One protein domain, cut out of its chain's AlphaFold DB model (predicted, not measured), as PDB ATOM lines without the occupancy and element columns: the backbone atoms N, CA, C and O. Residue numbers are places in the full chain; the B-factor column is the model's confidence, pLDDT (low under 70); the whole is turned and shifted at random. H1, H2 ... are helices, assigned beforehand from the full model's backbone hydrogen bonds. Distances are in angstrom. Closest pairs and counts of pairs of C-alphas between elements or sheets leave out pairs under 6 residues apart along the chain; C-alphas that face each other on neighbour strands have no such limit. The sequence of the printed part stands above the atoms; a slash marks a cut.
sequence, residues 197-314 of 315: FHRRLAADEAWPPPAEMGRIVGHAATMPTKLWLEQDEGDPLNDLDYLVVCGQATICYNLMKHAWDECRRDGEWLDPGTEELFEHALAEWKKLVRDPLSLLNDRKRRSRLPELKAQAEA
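AT A GLANCE: This is residues 197 to 314 of the 315 residues of an uncharacterized protein of Xanthomonadales bacterium (UniProt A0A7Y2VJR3). One long helix, H3, is the spine of an elongated domain; H4 folds back along its second half as a helical hairpin, and H2 crosses its first part. H5 packs on that first part too and leads into H6, which folds back on H5 at the edge of the domain, while H1 is near the last turns of H3. The printed part has 118 residues with six named helices, H1 to H6 in chain order, and no named strand; its class is all helix. It is only just loose, close to compact, with a radius of gyration of the C-alphas of 16.4 A and spans of 52 by 30 by 27 A.

IN THESE COORDINATES: H3, residues 239 to 262, is 33.5 A long, from C-alpha 239 at (0.960, -73.665, 110.786) to C-alpha 262 at (18.841, -47.446, 121.622). H4, residues 274 to 290, is 24.3 A long, and H2, residues 211 to 222, is 16.5 A. H1 is residues 197 to 203, H5 residues 294 to 301, and H6 residues 306 to 313, ending at C-alpha 313 (-9.518, -62.949, 98.532).

HOW THE PARTS SIT: H3 is the hub, touching four helices. With residues 249 to 260 it touches H4, opposite ways at 37 degrees, only just a steep tilt; the closest C-alphas, of Met 256 and Phe 278, are 5.3 A apart. With residues 239 to 246 it touches H2, about perpendicular at 74 degrees, C-alphas of Val 217 and Cys 246 closest at 5.2 A. H5 touches H3 at a steep tilt of 52 degrees, C-alphas of Val 245 and Leu 296 closest at 6.4 A. H1 and H3 only just touch, with 3 pairs of C-alphas within 8 A, closest Phe 197 and Trp 260 at 6.8 A. H4 and H5 touch only at the corner, C-alphas of Leu 288 and Ser 294 closest at 6.1 A. H5 and H6 form a hairpin, C-alphas of Arg 301 and Lys 309 closest at 4.8 A. In H1 to H6 every O i to N i+4 pair is within hydrogen-bond range.

THE WHOLE: The C-alphas farthest apart, of Glu 233 and Asp 266, are 52.2 A apart. The printed part has no cut. The links H2 to H3 and H3 to H4 are long. Mean pLDDT of the printed part is 87.7; residue 314 alone is under 70.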
ATOM      1  N   PHE A 197       7.984 -45.911 126.178       89.44
ATOM      2  CA  PHE A 197       7.669 -46.507 124.880       89.44
ATOM      3  C   PHE A 197       6.211 -46.988 124.785       89.44
ATOM      4  O   PHE A 197       5.487 -46.588 123.875       89.44
ATOM      5  N   HIS A 198       5.739 -47.807 125.731       89.31
ATOM      6  CA  HIS A 198       4.355 -48.295 125.696       89.31
ATOM      7  C   HIS A 198       3.347 -47.163 125.939       89.31
ATOM      8  O   HIS A 198       2.270 -47.193 125.352       89.31
ATOM      9  N   ARG A 199       3.696 -46.132 126.724       88.50
ATOM     10  CA  ARG A 199       2.860 -44.925 126.866       88.50
ATOM     11  C   ARG A 199       2.746 -44.146 125.552       88.50
ATOM     12  O   ARG A 199       1.641 -43.749 125.188       88.50
ATOM     13  N   ARG A 200       3.843 -43.998 124.798       89.56
ATOM     14  CA  ARG A 200       3.832 -43.415 123.444       89.56
ATOM     15  C   ARG A 200       2.951 -44.215 122.485       89.56
ATOM     16  O   ARG A 200       2.210 -43.605 121.720       89.56
ATOM     17  N   LEU A 201       3.024 -45.548 122.518       89.88
ATOM     18  CA  LEU A 201       2.181 -46.408 121.678       89.88
ATOM     19  C   LEU A 201       0.702 -46.347 122.083       89.88
ATOM     20  O   LEU A 201      -0.166 -46.332 121.215       89.88
ATOM     21  N   ALA A 202       0.411 -46.289 123.384       89.56
ATOM     22  CA  ALA A 202      -0.954 -46.192 123.897       89.56
ATOM     23  C   ALA A 202      -1.624 -44.866 123.505       89.56
ATOM     24  O   ALA A 202      -2.801 -44.864 123.160       89.56
ATOM     25  N   ALA A 203      -0.869 -43.759 123.484       89.19
ATOM     26  CA  ALA A 203      -1.355 -42.462 122.998       89.19
ATOM     27  C   ALA A 203      -1.813 -42.499 121.526       89.19
ATOM     28  O   ALA A 203      -2.654 -41.706 121.119       89.19
ATOM     29  N   ASP A 204      -1.284 -43.449 120.757       87.69
ATOM     30  CA  ASP A 204      -1.552 -43.648 119.335       87.69
ATOM     31  C   ASP A 204      -2.551 -44.783 119.052       87.69
ATOM     32  O   ASP A 204      -2.651 -45.233 117.905       87.69
ATOM     33  N   GLU A 205      -3.238 -45.281 120.089       89.06
ATOM     34  CA  GLU A 205      -4.136 -46.447 120.037       89.06
ATOM     35  C   GLU A 205      -3.458 -47.717 119.483       89.06
ATOM     36  O   GLU A 205      -4.102 -48.653 119.017       89.06
ATOM     37  N   ALA A 206      -2.125 -47.764 119.532       89.44
ATOM     38  CA  ALA A 206      -1.309 -48.854 119.011       89.44
ATOM     39  C   ALA A 206      -0.941 -49.886 120.094       89.44
ATOM     40  O   ALA A 206      -0.151 -50.803 119.852       89.44
ATOM     41  N   TRP A 207      -1.472 -49.718 121.308       89.00
ATOM     42  CA  TRP A 207      -1.214 -50.572 122.460       89.00
ATOM     43  C   TRP A 207      -2.394 -50.548 123.447       89.00
ATOM     44  O   TRP A 207      -2.930 -49.465 123.690       89.00
ATOM     45  N   PRO A 208      -2.770 -51.680 124.082       87.12
ATOM     46  CA  PRO A 208      -2.205 -53.028 123.941       87.12
ATOM     47  C   PRO A 208      -2.585 -53.712 122.614       87.12
ATOM     48  O   PRO A 208      -3.579 -53.334 121.995       87.12
ATOM     49  N   PRO A 209      -1.817 -54.723 122.166       87.00
ATOM     50  CA  PRO A 209      -2.177 -55.504 120.988       87.00
ATOM     51  C   PRO A 209      -3.502 -56.260 121.206       87.00
ATOM     52  O   PRO A 209      -3.831 -56.621 122.342       87.00
ATOM     53  N   PRO A 210      -4.263 -56.540 120.132       89.44
ATOM     54  CA  PRO A 210      -5.547 -57.224 120.224       89.44
ATOM     55  C   PRO A 210      -5.386 -58.670 120.716       89.44
ATOM     56  O   PRO A 210      -4.368 -59.325 120.472       89.44
ATOM     57  N   ALA A 211      -6.429 -59.206 121.357       87.69
ATOM     58  CA  ALA A 211      -6.433 -60.572 121.893       87.69
ATOM     59  C   ALA A 211      -6.137 -61.639 120.822       87.69
ATOM     60  O   ALA A 211      -5.483 -62.643 121.104       87.69
ATOM     61  N   GLU A 212      -6.565 -61.399 119.581       89.06
ATOM     62  CA  GLU A 212      -6.291 -62.280 118.445       89.06
ATOM     63  C   GLU A 212      -4.795 -62.382 118.120       89.06
ATOM     64  O   GLU A 212      -4.288 -63.479 117.887       89.06
ATOM     65  N   MET A 213      -4.056 -61.274 118.193       90.31
ATOM     66  CA  MET A 213      -2.604 -61.300 118.020       90.31
ATOM     67  C   MET A 213      -1.938 -62.117 119.130       90.31
ATOM     68  O   MET A 213      -1.046 -62.918 118.857       90.31
ATOM     69  N   GLY A 214      -2.428 -61.993 120.368       88.94
ATOM     70  CA  GLY A 214      -2.003 -62.839 121.485       88.94
ATOM     71  C   GLY A 214      -2.258 -64.330 121.237       88.94
ATOM     72  O   GLY A 214      -1.391 -65.153 121.526       88.94
ATOM     73  N   ARG A 215      -3.406 -64.686 120.640       89.69
ATOM     74  CA  ARG A 215      -3.738 -66.065 120.236       89.69
ATOM     75  C   ARG A 215      -2.761 -66.594 119.183       89.69
ATOM     76  O   ARG A 215      -2.243 -67.696 119.347       89.69
ATOM     77  N   ILE A 216      -2.486 -65.808 118.140       91.19
ATOM     78  CA  ILE A 216      -1.568 -66.168 117.047       91.19
ATOM     79  C   ILE A 216      -0.145 -66.378 117.572       91.19
ATOM     80  O   ILE A 216       0.467 -67.413 117.309       91.19
ATOM     81  N   VAL A 217       0.365 -65.425 118.358       90.94
ATOM     82  CA  VAL A 217       1.692 -65.518 118.982       90.94
ATOM     83  C   VAL A 217       1.757 -66.706 119.940       90.94
ATOM     84  O   VAL A 217       2.735 -67.448 119.931       90.94
ATOM     85  N   GLY A 218       0.710 -66.926 120.739       89.94
ATOM     86  CA  GLY A 218       0.614 -68.071 121.640       89.94
ATOM     87  C   GLY A 218       0.701 -69.401 120.892       89.94
ATOM     88  O   GLY A 218       1.501 -70.256 121.271       89.94
ATOM     89  N   HIS A 219      -0.057 -69.545 119.802       89.12
ATOM     90  CA  HIS A 219      -0.034 -70.737 118.960       89.12
ATOM     91  C   HIS A 219       1.361 -70.967 118.359       89.12
ATOM     92  O   HIS A 219       1.953 -72.024 118.582       89.12
ATOM     93  N   ALA A 220       1.934 -69.947 117.707       90.25
ATOM     94  CA  ALA A 220       3.271 -70.002 117.118       90.25
ATOM     95  C   ALA A 220       4.356 -70.374 118.148       90.25
ATOM     96  O   ALA A 220       5.186 -71.243 117.889       90.25
ATOM     97  N   ALA A 221       4.324 -69.781 119.345       87.06
ATOM     98  CA  ALA A 221       5.291 -70.053 120.409       87.06
ATOM     99  C   ALA A 221       5.195 -71.483 120.976       87.06
ATOM    100  O   ALA A 221       6.194 -72.029 121.447       87.06
ATOM    101  N   THR A 222       4.007 -72.094 120.941       84.88
ATOM    102  CA  THR A 222       3.784 -73.486 121.379       84.88
ATOM    103  C   THR A 222       3.916 -74.516 120.259       84.88
ATOM    104  O   THR A 222       3.791 -75.716 120.516       84.88
ATOM    105  N   MET A 223       4.187 -74.073 119.028       82.69
ATOM    106  CA  MET A 223       4.246 -74.951 117.872       82.69
ATOM    107  C   MET A 223       5.417 -75.940 117.989       82.69
ATOM    108  O   MET A 223       6.570 -75.532 118.174       82.69
ATOM    109  N   PRO A 224       5.167 -77.257 117.870       76.38
ATOM    110  CA  PRO A 224       6.239 -78.239 117.832       76.38
ATOM    111  C   PRO A 224       7.068 -78.086 116.551       76.38
ATOM    112  O   PRO A 224       6.547 -77.774 115.485       76.38
ATOM    113  N   THR A 225       8.364 -78.389 116.629       75.00
ATOM    114  CA  THR A 225       9.246 -78.425 115.455       75.00
ATOM    115  C   THR A 225       8.892 -79.626 114.572       75.00
ATOM    116  O   THR A 225       9.440 -80.718 114.743       75.00
ATOM    117  N   LYS A 226       7.931 -79.447 113.665       78.12
ATOM    118  CA  LYS A 226       7.495 -80.451 112.690       78.12
ATOM    119  C   LYS A 226       8.159 -80.199 111.333       78.12
ATOM    120  O   LYS A 226       8.462 -79.063 110.986       78.12
ATOM    121  N   LEU A 227       8.375 -81.271 110.566       73.12
ATOM    122  CA  LEU A 227       8.840 -81.177 109.174       73.12
ATOM    123  C   LEU A 227       7.710 -80.750 108.228       73.12
ATOM    124  O   LEU A 227       7.946 -80.027 107.266       73.12
ATOM    125  N   TRP A 228       6.495 -81.219 108.507       77.56
ATOM    126  CA  TRP A 228       5.307 -80.955 107.708       77.56
ATOM    127  C   TRP A 228       4.433 -79.958 108.457       77.56
ATOM    128  O   TRP A 228       4.152 -80.158 109.639       77.56
ATOM    129  N   LEU A 229       4.075 -78.881 107.766       82.19
ATOM    130  CA  LEU A 229       3.192 -77.834 108.264       82.19
ATOM    131  C   LEU A 229       1.767 -78.233 107.901       82.19
ATOM    132  O   LEU A 229       1.492 -78.559 106.745       82.19
ATOM    133  N   GLU A 230       0.898 -78.268 108.899       81.25
ATOM    134  CA  GLU A 230      -0.475 -78.736 108.770       81.25
ATOM    135  C   GLU A 230      -1.442 -77.549 108.865       81.25
ATOM    136  O   GLU A 230      -1.076 -76.438 109.253       81.25
ATOM    137  N   GLN A 231      -2.678 -77.777 108.444       82.31
ATOM    138  CA  GLN A 231      -3.795 -76.879 108.693       82.31
ATOM    139  C   GLN A 231      -4.827 -77.690 109.465       82.31
ATOM    140  O   GLN A 231      -5.229 -78.763 109.004       82.31
ATOM    141  N   ASP A 232      -5.205 -77.207 110.645       79.12
ATOM    142  CA  ASP A 232      -6.226 -77.868 111.448       79.12
ATOM    143  C   ASP A 232      -7.590 -77.768 110.750       79.12
ATOM    144  O   ASP A 232      -7.921 -76.782 110.084       79.12
ATOM    145  N   GLU A 233      -8.396 -78.820 110.881       73.12
ATOM    146  CA  GLU A 233      -9.702 -78.897 110.234       73.12
ATOM    147  C   GLU A 233     -10.638 -77.815 110.802       73.12
ATOM    148  O   GLU A 233     -11.005 -77.844 111.976       73.12
ATOM    149  N   GLY A 234     -11.006 -76.842 109.962       71.94
ATOM    150  CA  GLY A 234     -11.836 -75.697 110.347       71.94
ATOM    151  C   GLY A 234     -11.067 -74.440 110.774       71.94
ATOM    152  O   GLY A 234     -11.714 -73.427 111.036       71.94
ATOM    153  N   ASP A 235      -9.730 -74.462 110.807       80.00
ATOM    154  CA  ASP A 235      -8.920 -73.249 110.979       80.00
ATOM    155  C   ASP A 235      -8.577 -72.654 109.601       80.00
ATOM    156  O   ASP A 235      -8.030 -73.365 108.754       80.00
ATOM    157  N   PRO A 236      -8.884 -71.373 109.319       78.81
ATOM    158  CA  PRO A 236      -8.484 -70.730 108.067       78.81
ATOM    159  C   PRO A 236      -6.963 -70.549 107.928       78.81
ATOM    160  O   PRO A 236      -6.478 -70.325 106.817       78.81
ATOM    161  N   LEU A 237      -6.204 -70.634 109.025       84.31
ATOM    162  CA  LEU A 237      -4.758 -70.445 109.051       84.31
ATOM    163  C   LEU A 237      -4.037 -71.789 109.162       84.31
ATOM    164  O   LEU A 237      -4.374 -72.638 109.985       84.31
ATOM    165  N   ASN A 238      -2.998 -71.966 108.350       87.75
ATOM    166  CA  ASN A 238      -2.077 -73.093 108.499       87.75
ATOM    167  C   ASN A 238      -0.942 -72.767 109.488       87.75
ATOM    168  O   ASN A 238      -0.709 -71.607 109.846       87.75
ATOM    169  N   ASP A 239      -0.180 -73.792 109.877       88.19
ATOM    170  CA  ASP A 239       0.960 -73.665 110.786       88.19
ATOM    171  C   ASP A 239       1.964 -72.575 110.331       88.19
ATOM    172  O   ASP A 239       2.513 -71.820 111.139       88.19
ATOM    173  N   LEU A 240       2.197 -72.454 109.017       89.62
ATOM    174  CA  LEU A 240       3.113 -71.456 108.456       89.62
ATOM    175  C   LEU A 240       2.580 -70.031 108.616       89.62
ATOM    176  O   LEU A 240       3.354 -69.121 108.904       89.62
ATOM    177  N   ASP A 241       1.281 -69.829 108.421       91.56
ATOM    178  CA  ASP A 241       0.630 -68.529 108.518       91.56
ATOM    179  C   ASP A 241       0.744 -67.989 109.950       91.56
ATOM    180  O   ASP A 241       1.143 -66.836 110.132       91.56
ATOM    181  N   TYR A 242       0.533 -68.839 110.962       92.38
ATOM    182  CA  TYR A 242       0.773 -68.487 112.367       92.38
ATOM    183  C   TYR A 242       2.215 -68.024 112.611       92.38
ATOM    184  O   TYR A 242       2.440 -66.980 113.232       92.38
ATOM    185  N   LEU A 243       3.202 -68.765 112.095       92.25
ATOM    186  CA  LEU A 243       4.619 -68.419 112.237       92.25
ATOM    187  C   LEU A 243       4.974 -67.111 111.517       92.25
ATOM    188  O   LEU A 243       5.712 -66.286 112.059       92.25
ATOM    189  N   VAL A 244       4.450 -66.903 110.306       92.94
ATOM    190  CA  VAL A 244       4.714 -65.702 109.504       92.94
ATOM    191  C   VAL A 244       4.127 -64.469 110.178       92.94
ATOM    192  O   VAL A 244       4.844 -63.482 110.328       92.94
ATOM    193  N   VAL A 245       2.870 -64.527 110.622       94.12
ATOM    194  CA  VAL A 245       2.215 -63.394 111.293       94.12
ATOM    195  C   VAL A 245       2.914 -63.074 112.612       94.12
ATOM    196  O   VAL A 245       3.227 -61.914 112.879       94.12
ATOM    197  N   CYS A 246       3.246 -64.095 113.408       94.31
ATOM    198  CA  CYS A 246       4.007 -63.916 114.643       94.31
ATOM    199  C   CYS A 246       5.366 -63.236 114.386       94.31
ATOM    200  O   CYS A 246       5.733 -62.296 115.097       94.31
ATOM    201  N   GLY A 247       6.086 -63.661 113.343       93.50
ATOM    202  CA  GLY A 247       7.362 -63.065 112.947       93.50
ATOM    203  C   GLY A 247       7.233 -61.637 112.406       93.50
ATOM    204  O   GLY A 247       8.103 -60.813 112.674       93.50
ATOM    205  N   GLN A 248       6.162 -61.324 111.671       94.06
ATOM    206  CA  GLN A 248       5.866 -59.970 111.182       94.06
ATOM    207  C   GLN A 248       5.548 -59.013 112.337       94.06
ATOM    208  O   GLN A 248       6.119 -57.929 112.420       94.06
ATOM    209  N   ALA A 249       4.695 -59.432 113.270       94.06
ATOM    210  CA  ALA A 249       4.370 -58.636 114.449       94.06
ATOM    211  C   ALA A 249       5.605 -58.408 115.331       94.06
ATOM    212  O   ALA A 249       5.900 -57.278 115.720       94.06
ATOM    213  N   THR A 250       6.367 -59.469 115.598       93.50
ATOM    214  CA  THR A 250       7.549 -59.388 116.458       93.50
ATOM    215  C   THR A 250       8.621 -58.475 115.869       93.50
ATOM    216  O   THR A 250       9.166 -57.654 116.603       93.50
ATOM    217  N   ILE A 251       8.903 -58.552 114.561       92.81
ATOM    218  CA  ILE A 251       9.920 -57.678 113.964       92.81
ATOM    219  C   ILE A 251       9.491 -56.209 113.972       92.81
ATOM    220  O   ILE A 251      10.313 -55.358 114.300       92.81
ATOM    221  N   CYS A 252       8.218 -55.901 113.691       93.25
ATOM    222  CA  CYS A 252       7.700 -54.533 113.790       93.25
ATOM    223  C   CYS A 252       7.848 -53.993 115.218       93.25
ATOM    224  O   CYS A 252       8.377 -52.900 115.412       93.25
ATOM    225  N   TYR A 253       7.450 -54.782 116.222       93.06
ATOM    226  CA  TYR A 253       7.593 -54.416 117.631       93.06
ATOM    227  C   TYR A 253       9.056 -54.191 118.034       93.06
ATOM    228  O   TYR A 253       9.388 -53.150 118.603       93.06
ATOM    229  N   ASN A 254       9.942 -55.138 117.714       92.69
ATOM    230  CA  ASN A 254      11.355 -55.063 118.083       92.69
ATOM    231  C   ASN A 254      12.067 -53.905 117.383       92.69
ATOM    232  O   ASN A 254      12.897 -53.253 118.009       92.69
ATOM    233  N   LEU A 255      11.717 -53.608 116.130       92.62
ATOM    234  CA  LEU A 255      12.281 -52.486 115.387       92.62
ATOM    235  C   LEU A 255      11.886 -51.139 116.002       92.62
ATOM    236  O   LEU A 255      12.761 -50.317 116.265       92.62
ATOM    237  N   MET A 256      10.594 -50.933 116.282       93.06
ATOM    238  CA  MET A 256      10.122 -49.715 116.954       93.06
ATOM    239  C   MET A 256      10.786 -49.544 118.318       93.06
ATOM    240  O   MET A 256      11.267 -48.466 118.655       93.06
ATOM    241  N   LYS A 257      10.826 -50.623 119.102       91.75
ATOM    242  CA  LYS A 257      11.410 -50.610 120.437       91.75
ATOM    243  C   LYS A 257      12.909 -50.321 120.399       91.75
ATOM    244  O   LYS A 257      13.386 -49.547 121.213       91.75
ATOM    245  N   HIS A 258      13.644 -50.910 119.457       90.94
ATOM    246  CA  HIS A 258      15.075 -50.649 119.281       90.94
ATOM    247  C   HIS A 258      15.350 -49.202 118.892       90.94
ATOM    248  O   HIS A 258      16.185 -48.551 119.513       90.94
ATOM    249  N   ALA A 259      14.604 -48.676 117.917       90.75
ATOM    250  CA  ALA A 259      14.710 -47.273 117.537       90.75
ATOM    251  C   ALA A 259      14.430 -46.350 118.738       90.75
ATOM    252  O   ALA A 259      15.148 -45.376 118.949       90.75
ATOM    253  N   TRP A 260      13.434 -46.681 119.564       90.19
ATOM    254  CA  TRP A 260      13.081 -45.890 120.742       90.19
ATOM    255  C   TRP A 260      14.094 -45.982 121.892       90.19
ATOM    256  O   TRP A 260      14.415 -44.965 122.496       90.19
ATOM    257  N   ASP A 261      14.566 -47.186 122.221       88.94
ATOM    258  CA  ASP A 261      15.401 -47.432 123.402       88.94
ATOM    259  C   ASP A 261      16.893 -47.146 123.131       88.94
ATOM    260  O   ASP A 261      17.587 -46.639 124.012       88.94
ATOM    261  N   GLU A 262      17.399 -47.465 121.933       86.50
ATOM    262  CA  GLU A 262      18.841 -47.446 121.622       86.50
ATOM    263  C   GLU A 262      19.249 -46.315 120.666       86.50
ATOM    264  O   GLU A 262      20.398 -45.866 120.700       86.50
ATOM    265  N   CYS A 263      18.333 -45.830 119.820       85.69
ATOM    266  CA  CYS A 263      18.615 -44.773 118.838       85.69
ATOM    267  C   CYS A 263      18.112 -43.386 119.268       85.69
ATOM    268  O   CYS A 263      18.107 -42.450 118.464       85.69
ATOM    269  N   ARG A 264      17.712 -43.236 120.535       85.38
ATOM    270  CA  ARG A 264      17.223 -41.982 121.112       85.38
ATOM    271  C   ARG A 264      17.914 -41.703 122.446       85.38
ATOM    272  O   ARG A 264      18.049 -42.593 123.283       85.38
ATOM    273  N   ARG A 265      18.344 -40.461 122.672       83.75
ATOM    274  CA  ARG A 265      18.951 -40.017 123.938       83.75
ATOM    275  C   ARG A 265      18.430 -38.630 124.294       83.75
ATOM    276  O   ARG A 265      18.334 -37.774 123.431       83.75
ATOM    277  N   ASP A 266      18.019 -38.451 125.548       81.56
ATOM    278  CA  ASP A 266      17.473 -37.189 126.080       81.56
ATOM    279  C   ASP A 266      16.299 -36.592 125.275       81.56
ATOM    280  O   ASP A 266      16.018 -35.402 125.341       81.56
ATOM    281  N   GLY A 267      15.563 -37.440 124.546       79.75
ATOM    282  CA  GLY A 267      14.424 -37.027 123.722       79.75
ATOM    283  C   GLY A 267      14.753 -36.780 122.250       79.75
ATOM    284  O   GLY A 267      13.820 -36.674 121.460       79.75
ATOM    285  N   GLU A 268      16.031 -36.774 121.875       85.25
ATOM    286  CA  GLU A 268      16.490 -36.542 120.505       85.25
ATOM    287  C   GLU A 268      16.923 -37.845 119.820       85.25
ATOM    288  O   GLU A 268      17.460 -38.763 120.452       85.25
ATOM    289  N   TRP A 269      16.676 -37.930 118.513       86.88
ATOM    290  CA  TRP A 269      17.108 -39.045 117.672       86.88
ATOM    291  C   TRP A 269      18.597 -38.917 117.351       86.88
ATOM    292  O   TRP A 269      19.050 -37.875 116.885       86.88
ATOM    293  N   LEU A 270      19.356 -39.984 117.597       84.88
ATOM    294  CA  LEU A 270      20.814 -39.980 117.454       84.88
ATOM    295  C   LEU A 270      21.267 -39.951 115.989       84.88
ATOM    296  O   LEU A 270      22.238 -39.274 115.660       84.88
ATOM    297  N   ASP A 271      20.560 -40.683 115.125       83.44
ATOM    298  CA  ASP A 271      20.928 -40.884 113.724       83.44
ATOM    299  C   ASP A 271      19.821 -40.381 112.777       83.44
ATOM    300  O   ASP A 271      18.643 -40.715 112.982       83.44
ATOM    301  N   PRO A 272      20.171 -39.647 111.699       83.88
ATOM    302  CA  PRO A 272      19.221 -39.222 110.673       83.88
ATOM    303  C   PRO A 272      18.447 -40.402 110.066       83.88
ATOM    304  O   PRO A 272      19.031 -41.432 109.731       83.88
ATOM    305  N   GLY A 273      17.133 -40.241 109.897       84.56
ATOM    306  CA  GLY A 273      16.249 -41.259 109.311       84.56
ATOM    307  C   GLY A 273      15.736 -42.319 110.294       84.56
ATOM    308  O   GLY A 273      14.859 -43.103 109.934       84.56
ATOM    309  N   THR A 274      16.207 -42.336 111.547       88.00
ATOM    310  CA  THR A 274      15.694 -43.288 112.550       88.00
ATOM    311  C   THR A 274      14.276 -42.945 113.006       88.00
ATOM    312  O   THR A 274      13.471 -43.843 113.243       88.00
ATOM    313  N   GLU A 275      13.941 -41.656 113.059       91.12
ATOM    314  CA  GLU A 275      12.570 -41.193 113.293       91.12
ATOM    315  C   GLU A 275      11.621 -41.662 112.185       91.12
ATOM    316  O   GLU A 275      10.575 -42.240 112.465       91.12
ATOM    317  N   GLU A 276      12.016 -41.504 110.919       92.00
ATOM    318  CA  GLU A 276      11.228 -41.974 109.773       92.00
ATOM    319  C   GLU A 276      11.045 -43.496 109.802       92.00
ATOM    320  O   GLU A 276       9.955 -44.007 109.546       92.00
ATOM    321  N   LEU A 277      12.102 -44.237 110.155       90.75
ATOM    322  CA  LEU A 277      12.044 -45.686 110.335       90.75
ATOM    323  C   LEU A 277      11.059 -46.077 111.442       90.75
ATOM    324  O   LEU A 277      10.281 -47.015 111.260       90.75
ATOM    325  N   PHE A 278      11.090 -45.366 112.570       92.62
ATOM    326  CA  PHE A 278      10.173 -45.580 113.683       92.62
ATOM    327  C   PHE A 278       8.725 -45.319 113.266       92.62
ATOM    328  O   PHE A 278       7.870 -46.176 113.481       92.62
ATOM    329  N   GLU A 279       8.450 -44.184 112.624       93.12
ATOM    330  CA  GLU A 279       7.101 -43.814 112.190       93.12
ATOM    331  C   GLU A 279       6.563 -44.765 111.107       93.12
ATOM    332  O   GLU A 279       5.398 -45.168 111.153       93.12
ATOM    333  N   HIS A 280       7.409 -45.237 110.184       93.00
ATOM    334  CA  HIS A 280       7.031 -46.298 109.245       93.00
ATOM    335  C   HIS A 280       6.719 -47.620 109.953       93.00
ATOM    336  O   HIS A 280       5.697 -48.247 109.666       93.00
ATOM    337  N   ALA A 281       7.560 -48.046 110.897       93.12
ATOM    338  CA  ALA A 281       7.323 -49.267 111.662       93.12
ATOM    339  C   ALA A 281       6.041 -49.165 112.509       93.12
ATOM    340  O   ALA A 281       5.283 -50.133 112.591       93.12
ATOM    341  N   LEU A 282       5.755 -47.983 113.060       94.25
ATOM    342  CA  LEU A 282       4.532 -47.678 113.795       94.25
ATOM    343  C   LEU A 282       3.294 -47.710 112.900       94.25
ATOM    344  O   LEU A 282       2.263 -48.246 113.302       94.25
ATOM    345  N   ALA A 283       3.384 -47.189 111.677       93.62
ATOM    346  CA  ALA A 283       2.297 -47.269 110.709       93.62
ATOM    347  C   ALA A 283       1.969 -48.725 110.338       93.62
ATOM    348  O   ALA A 283       0.796 -49.101 110.322       93.62
ATOM    349  N   GLU A 284       2.983 -49.562 110.092       93.88
ATOM    350  CA  GLU A 284       2.781 -50.994 109.826       93.88
ATOM    351  C   GLU A 284       2.247 -51.737 111.059       93.88
ATOM    352  O   GLU A 284       1.322 -52.542 110.953       93.88
ATOM    353  N   TRP A 285       2.751 -51.415 112.250       94.50
ATOM    354  CA  TRP A 285       2.243 -51.976 113.498       94.50
ATOM    355  C   TRP A 285       0.771 -51.623 113.736       94.50
ATOM    356  O   TRP A 285      -0.018 -52.494 114.089       94.50
ATOM    357  N   LYS A 286       0.353 -50.381 113.465       93.69
ATOM    358  CA  LYS A 286      -1.059 -49.973 113.550       93.69
ATOM    359  C   LYS A 286      -1.959 -50.780 112.611       93.69
ATOM    360  O   LYS A 286      -3.102 -51.058 112.973       93.69
ATOM    361  N   LYS A 287      -1.473 -51.192 111.432       93.56
ATOM    362  CA  LYS A 287      -2.229 -52.104 110.553       93.56
ATOM    363  C   LYS A 287      -2.415 -53.468 111.211       93.56
ATOM    364  O   LYS A 287      -3.537 -53.956 111.244       93.56
ATOM    365  N   LEU A 288      -1.354 -54.020 111.803       92.69
ATOM    366  CA  LEU A 288      -1.404 -55.294 112.529       92.69
ATOM    367  C   LEU A 288      -2.295 -55.241 113.777       92.69
ATOM    368  O   LEU A 288      -2.960 -56.219 114.098       92.69
ATOM    369  N   VAL A 289      -2.324 -54.112 114.488       91.94
ATOM    370  CA  VAL A 289      -3.210 -53.915 115.648       91.94
ATOM    371  C   VAL A 289      -4.681 -53.903 115.230       91.94
ATOM    372  O   VAL A 289      -5.520 -54.416 115.965       91.94
ATOM    373  N   ARG A 290      -5.003 -53.347 114.055       92.31
ATOM    374  CA  ARG A 290      -6.371 -53.350 113.509       92.31
ATOM    375  C   ARG A 290      -6.772 -54.713 112.949       92.31
ATOM    376  O   ARG A 290      -7.894 -55.147 113.172       92.31
ATOM    377  N   ASP A 291      -5.864 -55.348 112.218       93.06
ATOM    378  CA  ASP A 291      -6.028 -56.672 111.623       93.06
ATOM    379  C   ASP A 291      -4.673 -57.407 111.652       93.06
ATOM    380  O   ASP A 291      -3.784 -57.090 110.844       93.06
ATOM    381  N   PRO A 292      -4.496 -58.401 112.545       91.94
ATOM    382  CA  PRO A 292      -3.259 -59.171 112.646       91.94
ATOM    383  C   PRO A 292      -2.855 -59.881 111.349       91.94
ATOM    384  O   PRO A 292      -1.674 -60.159 111.151       91.94
ATOM    385  N   LEU A 293      -3.803 -60.161 110.449       92.69
ATOM    386  CA  LEU A 293      -3.558 -60.871 109.192       92.69
ATOM    387  C   LEU A 293      -3.260 -59.928 108.019       92.69
ATOM    388  O   LEU A 293      -2.893 -60.394 106.940       92.69
ATOM    389  N   SER A 294      -3.353 -58.611 108.216       92.94
ATOM    390  CA  SER A 294      -3.216 -57.600 107.157       92.94
ATOM    391  C   SER A 294      -1.948 -57.768 106.307       92.94
ATOM    392  O   SER A 294      -2.028 -57.861 105.079       92.94
ATOM    393  N   LEU A 295      -0.779 -57.886 106.945       92.00
ATOM    394  CA  LEU A 295       0.505 -58.052 106.249       92.00
ATOM    395  C   LEU A 295       0.660 -59.421 105.578       92.00
ATOM    396  O   LEU A 295       1.327 -59.536 104.543       92.00
ATOM    397  N   LEU A 296       0.066 -60.468 106.151       92.00
ATOM    398  CA  LEU A 296       0.037 -61.791 105.535       92.00
ATOM    399  C   LEU A 296      -0.808 -61.753 104.261       92.00
ATOM    400  O   LEU A 296      -0.357 -62.208 103.208       92.00
ATOM    401  N   ASN A 297      -1.992 -61.153 104.338       91.38
ATOM    402  CA  ASN A 297      -2.915 -61.012 103.220       91.38
ATOM    403  C   ASN A 297      -2.307 -60.156 102.102       91.38
ATOM    404  O   ASN A 297      -2.353 -60.546 100.936       91.38
ATOM    405  N   ASP A 298      -1.633 -59.053 102.436       90.75
ATOM    406  CA  ASP A 298      -0.879 -58.250 101.464       90.75
ATOM    407  C   ASP A 298       0.215 -59.056 100.760       90.75
ATOM    408  O   ASP A 298       0.376 -58.973  99.536       90.75
ATOM    409  N   ARG A 299       0.957 -59.876 101.511       89.56
ATOM    410  CA  ARG A 299       1.977 -60.763 100.945       89.56
ATOM    411  C   ARG A 299       1.359 -61.817 100.028       89.56
ATOM    412  O   ARG A 299       1.884 -62.045  98.937       89.56
ATOM    413  N   LYS A 300       0.262 -62.451 100.450       89.75
ATOM    414  CA  LYS A 300      -0.452 -63.468  99.668       89.75
ATOM    415  C   LYS A 300      -1.022 -62.869  98.370       89.75
ATOM    416  O   LYS A 300      -0.777 -63.427  97.302       89.75
ATOM    417  N   ARG A 301      -1.614 -61.666  98.413       89.69
ATOM    418  CA  ARG A 301      -2.070 -60.905  97.225       89.69
ATOM    419  C   ARG A 301      -0.945 -60.603  96.231       89.69
ATOM    420  O   ARG A 301      -1.131 -60.699  95.018       89.69
ATOM    421  N   ARG A 302       0.247 -60.262  96.729       89.94
ATOM    422  CA  ARG A 302       1.437 -59.985  95.899       89.94
ATOM    423  C   ARG A 302       2.164 -61.250  95.429       89.94
ATOM    424  O   ARG A 302       3.136 -61.148  94.681       89.94
ATOM    425  N   SER A 303       1.725 -62.437  95.852       88.44
ATOM    426  CA  SER A 303       2.371 -63.698  95.497       88.44
ATOM    427  C   SER A 303       2.267 -63.998  94.001       88.44
ATOM    428  O   SER A 303       1.301 -63.650  93.325       88.44
ATOM    429  N   ARG A 304       3.265 -64.701  93.460       86.62
ATOM    430  CA  ARG A 304       3.206 -65.223  92.085       86.62
ATOM    431  C   ARG A 304       2.335 -66.480  91.974       86.62
ATOM    432  O   ARG A 304       1.958 -66.838  90.866       86.62
ATOM    433  N   LEU A 305       2.022 -67.126  93.098       86.69
ATOM    434  CA  LEU A 305       1.226 -68.351  93.140       86.69
ATOM    435  C   LEU A 305      -0.277 -68.014  93.137       86.69
ATOM    436  O   LEU A 305      -0.724 -67.316  94.050       86.69
ATOM    437  N   PRO A 306      -1.061 -68.507  92.158       83.69
ATOM    438  CA  PRO A 306      -2.500 -68.240  92.076       83.69
ATOM    439  C   PRO A 306      -3.279 -68.722  93.304       83.69
ATOM    440  O   PRO A 306      -4.183 -68.035  93.764       83.69
ATOM    441  N   GLU A 307      -2.883 -69.861  93.874       84.38
ATOM    442  CA  GLU A 307      -3.513 -70.449  95.063       84.38
ATOM    443  C   GLU A 307      -3.443 -69.512  96.274       84.38
ATOM    444  O   GLU A 307      -4.434 -69.311  96.970       84.38
ATOM    445  N   LEU A 308      -2.291 -68.865  96.490       81.75
ATOM    446  CA  LEU A 308      -2.117 -67.913  97.588       81.75
ATOM    447  C   LEU A 308      -2.911 -66.624  97.366       81.75
ATOM    448  O   LEU A 308      -3.405 -66.046  98.328       81.75
ATOM    449  N   LYS A 309      -3.065 -66.183  96.113       85.25
ATOM    450  CA  LYS A 309      -3.925 -65.038  95.791       85.25
ATOM    451  C   LYS A 309      -5.385 -65.336  96.106       85.25
ATOM    452  O   LYS A 309      -6.012 -64.546  96.799       85.25
ATOM    453  N   ALA A 310      -5.877 -66.500  95.681       80.38
ATOM    454  CA  ALA A 310      -7.240 -66.939  95.966       80.38
ATOM    455  C   ALA A 310      -7.513 -67.024  97.478       80.38
ATOM    456  O   ALA A 310      -8.559 -66.587  97.939       80.38
ATOM    457  N   GLN A 311      -6.545 -67.504  98.267       79.19
ATOM    458  CA  GLN A 311      -6.652 -67.530  99.732       79.19
ATOM    459  C   GLN A 311      -6.724 -66.139 100.377       79.19
ATOM    460  O   GLN A 311      -7.283 -66.014 101.457       79.19
ATOM    461  N   ALA A 312      -6.148 -65.104  99.760       77.00
ATOM    462  CA  ALA A 312      -6.180 -63.740 100.297       77.00
ATOM    463  C   ALA A 312      -7.463 -62.967  99.948       77.00
ATOM    464  O   ALA A 312      -7.685 -61.880 100.481       77.00
ATOM    465  N   GLU A 313      -8.236 -63.488  98.995       74.00
ATOM    466  CA  GLU A 313      -9.518 -62.949  98.532       74.00
ATOM    467  C   GLU A 313     -10.710 -63.737  99.099       74.00
ATOM    468  O   GLU A 313     -11.850 -63.287  98.990       74.00
ATOM    469  N   ALA A 314     -10.450 -64.900  99.707       64.00
ATOM    470  CA  ALA A 314     -11.447 -65.662 100.442       64.00
ATOM    471  C   ALA A 314     -11.847 -64.894 101.723       64.00
ATOM    472  O   ALA A 314     -10.953 -64.421 102.429       64.00
TER     473      ALA A 314